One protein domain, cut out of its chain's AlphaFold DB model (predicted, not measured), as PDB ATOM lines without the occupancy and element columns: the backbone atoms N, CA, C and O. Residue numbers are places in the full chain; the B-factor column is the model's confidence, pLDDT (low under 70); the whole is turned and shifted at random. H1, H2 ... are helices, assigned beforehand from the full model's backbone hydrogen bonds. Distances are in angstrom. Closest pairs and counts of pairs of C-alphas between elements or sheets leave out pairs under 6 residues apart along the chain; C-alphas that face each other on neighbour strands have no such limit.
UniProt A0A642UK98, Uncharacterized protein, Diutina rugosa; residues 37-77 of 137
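What this domain is: This is residues 37 to 77 of the 137 residues of an uncharacterized protein of Diutina rugosa (UniProt A0A642UK98). What does the model look like? It is one long helix, H2, with the short helix H1 folded back at its first end to make a small hook. Residues 52 to 77, of which 52 to 73 belong to H2, stand free. What is it built of? The 41 printed residues hold two named helices, H1 then H2, and no named strand: all helix. It is extended, a rod spanning 50 by 14 by 9 A, with a radius of gyration of the C-alphas of 16.1 A.

Where its parts are: Where is H2? It holds residues 44 to 73 and is 43.1 A long, from C-alpha 44 at (-18.264, 5.551, 56.172) to C-alpha 73 at (-18.809, 3.807, 13.065). Where is H1? It holds residues 37 to 40, 5.1 A from first to last C-alpha, and begins at C-alpha 37 at (-7.869, 5.239, 48.392).

How they stand to each other: Do H2 and H1 touch? They only just touch, with 3 pairs of C-alphas within 8 A, and only at the corner by their tight link; H2 does so with residues 46 to 50 alone. The closest C-alphas, of Cys 40 and Cys 46, are 5.0 A apart. What do the backbones show? In H2 every O i to N i+4 pair is within hydrogen-bond range; H1 is too short for such a pair, and its one O i to N i+3 pair is within range.

The domain as a whole: How large is it? The two C-alphas farthest apart, of Asp 43 and Ala 77, are 49.9 A apart, and the printed part has no cut. Where is confidence low? The pLDDT is under 70 at residues 37 to 46, 71 and 73 to 77.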
ATOM      1  N   TRP A  37      -6.611   5.807  48.891       55.78
ATOM      2  CA  TRP A  37      -7.869   5.239  48.392       55.78
ATOM      3  C   TRP A  37      -8.386   4.103  49.288       55.78
ATOM      4  O   TRP A  37      -9.567   4.054  49.618       55.78
ATOM      5  N   ASP A  38      -7.482   3.239  49.755       55.59
ATOM      6  CA  ASP A  38      -7.812   2.104  50.626       55.59
ATOM      7  C   ASP A  38      -8.187   2.564  52.048       55.59
ATOM      8  O   ASP A  38      -9.154   2.094  52.645       55.59
ATOM      9  N   LEU A  39      -7.474   3.571  52.572       58.59
ATOM     10  CA  LEU A  39      -7.789   4.203  53.860       58.59
ATOM     11  C   LEU A  39      -9.137   4.947  53.827       58.59
ATOM     12  O   LEU A  39      -9.884   4.892  54.800       58.59
ATOM     13  N   CYS A  40      -9.493   5.557  52.691       61.41
ATOM     14  CA  CYS A  40     -10.791   6.205  52.473       61.41
ATOM     15  C   CYS A  40     -11.960   5.199  52.369       61.41
ATOM     16  O   CYS A  40     -13.111   5.536  52.632       61.41
ATOM     17  N   MET A  41     -11.699   3.931  52.051       63.31
ATOM     18  CA  MET A  41     -12.744   2.903  51.985       63.31
ATOM     19  C   MET A  41     -13.088   2.303  53.358       63.31
ATOM     20  O   MET A  41     -14.068   1.571  53.499       63.31
ATOM     21  N   LYS A  42     -12.287   2.614  54.385       56.06
ATOM     22  CA  LYS A  42     -12.449   2.088  55.745       56.06
ATOM     23  C   LYS A  42     -13.397   2.924  56.609       56.06
ATOM     24  O   LYS A  42     -13.935   2.396  57.580       56.06
ATOM     25  N   ASP A  43     -13.619   4.185  56.237       61.66
ATOM     26  CA  ASP A  43     -14.521   5.111  56.923       61.66
ATOM     27  C   ASP A  43     -15.793   5.375  56.101       61.66
ATOM     28  O   ASP A  43     -15.779   5.532  54.874       61.66
ATOM     29  N   THR A  44     -16.932   5.438  56.791       66.69
ATOM     30  CA  THR A  44     -18.264   5.551  56.172       66.69
ATOM     31  C   THR A  44     -18.447   6.852  55.392       66.69
ATOM     32  O   THR A  44     -19.072   6.845  54.332       66.69
ATOM     33  N   ALA A  45     -17.856   7.955  55.860       59.16
ATOM     34  CA  ALA A  45     -17.906   9.245  55.172       59.16
ATOM     35  C   ALA A  45     -17.204   9.194  53.805       59.16
ATOM     36  O   ALA A  45     -17.727   9.668  52.799       59.16
ATOM     37  N   CYS A  46     -16.044   8.550  53.753       66.69
ATOM     38  CA  CYS A  46     -15.158   8.567  52.595       66.69
ATOM     39  C   CYS A  46     -15.559   7.484  51.553       66.69
ATOM     40  O   CYS A  46     -15.387   7.652  50.339       66.69
ATOM     41  N   THR A  47     -16.297   6.460  52.001       72.75
ATOM     42  CA  THR A  47     -17.003   5.489  51.144       72.75
ATOM     43  C   THR A  47     -18.097   6.151  50.298       72.75
ATOM     44  O   THR A  47     -18.180   5.911  49.093       72.75
ATOM     45  N   VAL A  48     -18.920   7.019  50.901       81.62
ATOM     46  CA  VAL A  48     -19.991   7.727  50.175       81.62
ATOM     47  C   VAL A  48     -19.399   8.617  49.082       81.62
ATOM     48  O   VAL A  48     -19.868   8.585  47.945       81.62
ATOM     49  N   VAL A  49     -18.329   9.350  49.395       80.50
ATOM     50  CA  VAL A  49     -17.634  10.224  48.435       80.50
ATOM     51  C   VAL A  49     -17.100   9.432  47.241       80.50
ATOM     52  O   VAL A  49     -17.324   9.812  46.090       80.50
ATOM     53  N   SER A  50     -16.453   8.297  47.501       81.94
ATOM     54  CA  SER A  50     -15.869   7.446  46.460       81.94
ATOM     55  C   SER A  50     -16.925   6.893  45.500       81.94
ATOM     56  O   SER A  50     -16.762   6.970  44.281       81.94
ATOM     57  N   ILE A  51     -18.049   6.397  46.030       85.69
ATOM     58  CA  ILE A  51     -19.154   5.873  45.214       85.69
ATOM     59  C   ILE A  51     -19.735   6.977  44.323       85.69
ATOM     60  O   ILE A  51     -19.925   6.761  43.126       85.69
ATOM     61  N   VAL A  52     -19.968   8.176  44.868       88.50
ATOM     62  CA  VAL A  52     -20.523   9.307  44.104       88.50
ATOM     63  C   VAL A  52     -19.590   9.714  42.960       88.50
ATOM     64  O   VAL A  52     -20.049   9.913  41.834       88.50
ATOM     65  N   LEU A  53     -18.277   9.771  43.208       85.06
ATOM     66  CA  LEU A  53     -17.292  10.103  42.177       85.06
ATOM     67  C   LEU A  53     -17.233   9.060  41.058       85.06
ATOM     68  O   LEU A  53     -17.163   9.433  39.888       85.06
ATOM     69  N   ILE A  54     -17.309   7.766  41.380       87.88
ATOM     70  CA  ILE A  54     -17.306   6.692  40.373       87.88
ATOM     71  C   ILE A  54     -18.594   6.717  39.543       87.88
ATOM     72  O   ILE A  54     -18.544   6.529  38.327       87.88
ATOM     73  N   VAL A  55     -19.748   6.993  40.154       93.62
ATOM     74  CA  VAL A  55     -21.021   7.109  39.423       93.62
ATOM     75  C   VAL A  55     -20.973   8.287  38.449       93.62
ATOM     76  O   VAL A  55     -21.268   8.120  37.268       93.62
ATOM     77  N   ILE A  56     -20.526   9.460  38.896       92.94
ATOM     78  CA  ILE A  56     -20.401  10.637  38.023       92.94
ATOM     79  C   ILE A  56     -19.346  10.396  36.934       92.94
ATOM     80  O   ILE A  56     -19.599  10.657  35.757       92.94
ATOM     81  N   GLY A  57     -18.188   9.846  37.302       90.75
ATOM     82  CA  GLY A  57     -17.116   9.511  36.366       90.75
ATOM     83  C   GLY A  57     -17.566   8.507  35.307       90.75
ATOM     84  O   GLY A  57     -17.322   8.717  34.122       90.75
ATOM     85  N   SER A  58     -18.289   7.456  35.700       92.38
ATOM     86  CA  SER A  58     -18.797   6.444  34.768       92.38
ATOM     87  C   SER A  58     -19.857   7.000  33.817       92.38
ATOM     88  O   SER A  58     -19.811   6.677  32.634       92.38
ATOM     89  N   LEU A  59     -20.746   7.893  34.266       92.56
ATOM     90  CA  LEU A  59     -21.695   8.570  33.377       92.56
ATOM     91  C   LEU A  59     -20.979   9.408  32.311       92.56
ATOM     92  O   LEU A  59     -21.343   9.346  31.137       92.56
ATOM     93  N   ILE A  60     -19.930  10.142  32.695       93.12
ATOM     94  CA  ILE A  60     -19.118  10.930  31.757       93.12
ATOM     95  C   ILE A  60     -18.378  10.007  30.785       93.12
ATOM     96  O   ILE A  60     -18.402  10.239  29.579       93.12
ATOM     97  N   VAL A  61     -17.752   8.940  31.286       92.69
ATOM     98  CA  VAL A  61     -17.008   7.983  30.457       92.69
ATOM     99  C   VAL A  61     -17.933   7.261  29.481       92.69
ATOM    100  O   VAL A  61     -17.600   7.172  28.307       92.69
ATOM    101  N   ILE A  62     -19.107   6.794  29.912       91.00
ATOM    102  CA  ILE A  62     -20.097   6.157  29.029       91.00
ATOM    103  C   ILE A  62     -20.592   7.151  27.974       91.00
ATOM    104  O   ILE A  62     -20.750   6.779  26.812       91.00
ATOM    105  N   TRP A  63     -20.791   8.419  28.343       89.50
ATOM    106  CA  TRP A  63     -21.192   9.461  27.402       89.50
ATOM    107  C   TRP A  63     -20.120   9.710  26.333       89.50
ATOM    108  O   TRP A  63     -20.422   9.706  25.140       89.50
ATOM    109  N   VAL A  64     -18.860   9.843  26.751       88.75
ATOM    110  CA  VAL A  64     -17.713  10.039  25.856       88.75
ATOM    111  C   VAL A  64     -17.444   8.795  25.007       88.75
ATOM    112  O   VAL A  64     -17.230   8.903  23.807       88.75
ATOM    113  N   LEU A  65     -17.506   7.592  25.574       87.50
ATOM    114  CA  LEU A  65     -17.361   6.359  24.803       87.50
ATOM    115  C   LEU A  65     -18.498   6.210  23.792       87.50
ATOM    116  O   LEU A  65     -18.238   5.863  22.649       87.50
ATOM    117  N   GLY A  66     -19.739   6.525  24.162       84.19
ATOM    118  CA  GLY A  66     -20.877   6.495  23.245       84.19
ATOM    119  C   GLY A  66     -20.706   7.446  22.058       84.19
ATOM    120  O   GLY A  66     -20.995   7.065  20.920       84.19
ATOM    121  N   THR A  67     -20.190   8.660  22.288       79.50
ATOM    122  CA  THR A  67     -19.870   9.589  21.195       79.50
ATOM    123  C   THR A  67     -18.693   9.087  20.365       79.50
ATOM    124  O   THR A  67     -18.787   9.105  19.143       79.50
ATOM    125  N   ILE A  68     -17.640   8.554  20.989       82.56
ATOM    126  CA  ILE A  68     -16.469   7.998  20.300       82.56
ATOM    127  C   ILE A  68     -16.852   6.798  19.427       82.56
ATOM    128  O   ILE A  68     -16.539   6.798  18.238       82.56
ATOM    129  N   PHE A  69     -17.569   5.804  19.959       81.75
ATOM    130  CA  PHE A  69     -18.050   4.653  19.190       81.75
ATOM    131  C   PHE A  69     -18.890   5.116  17.999       81.75
ATOM    132  O   PHE A  69     -18.663   4.673  16.874       81.75
ATOM    133  N   ARG A  70     -19.802   6.074  18.201       73.69
ATOM    134  CA  ARG A  70     -20.579   6.666  17.106       73.69
ATOM    135  C   ARG A  70     -19.674   7.361  16.080       73.69
ATOM    136  O   ARG A  70     -19.856   7.158  14.886       73.69
ATOM    137  N   CYS A  71     -18.670   8.118  16.508       67.38
ATOM    138  CA  CYS A  71     -17.714   8.765  15.609       67.38
ATOM    139  C   CYS A  71     -16.873   7.760  14.802       67.38
ATOM    140  O   CYS A  71     -16.612   8.012  13.628       67.38
ATOM    141  N   PHE A  72     -16.493   6.617  15.382       71.00
ATOM    142  CA  PHE A  72     -15.761   5.561  14.676       71.00
ATOM    143  C   PHE A  72     -16.639   4.809  13.663       71.00
ATOM    144  O   PHE A  72     -16.186   4.565  12.549       71.00
ATOM    145  N   TYR A  73     -17.896   4.492  13.995       66.56
ATOM    146  CA  TYR A  73     -18.809   3.807  13.065       66.56
ATOM    147  C   TYR A  73     -19.351   4.718  11.948       66.56
ATOM    148  O   TYR A  73     -19.588   4.237  10.842       66.56
ATOM    149  N   TYR A  74     -19.534   6.021  12.204       60.78
ATOM    150  CA  TYR A  74     -20.007   7.007  11.213       60.78
ATOM    151  C   TYR A  74     -18.878   7.833  10.565       60.78
ATOM    152  O   TYR A  74     -19.172   8.792   9.855       60.78
ATOM    153  N   GLY A  75     -17.615   7.464  10.817       49.25
ATOM    154  CA  GLY A  75     -16.387   7.917  10.153       49.25
ATOM    155  C   GLY A  75     -16.391   9.344   9.600       49.25
ATOM    156  O   GLY A  75     -16.784   9.539   8.460       49.25
ATOM    157  N   LEU A  76     -15.882  10.312  10.376       52.06
ATOM    158  CA  LEU A  76     -15.398  11.651   9.962       52.06
ATOM    159  C   LEU A  76     -16.313  12.553   9.095       52.06
ATOM    160  O   LEU A  76     -15.989  13.723   8.919       52.06
ATOM    161  N   ALA A  77     -17.479  12.107   8.622       51.66
ATOM    162  CA  ALA A  77     -18.367  12.904   7.772       51.66
ATOM    163  C   ALA A  77     -19.188  13.952   8.554       51.66
ATOM    164  O   ALA A  77     -19.865  14.781   7.951       51.66
TER     165      ALA A  77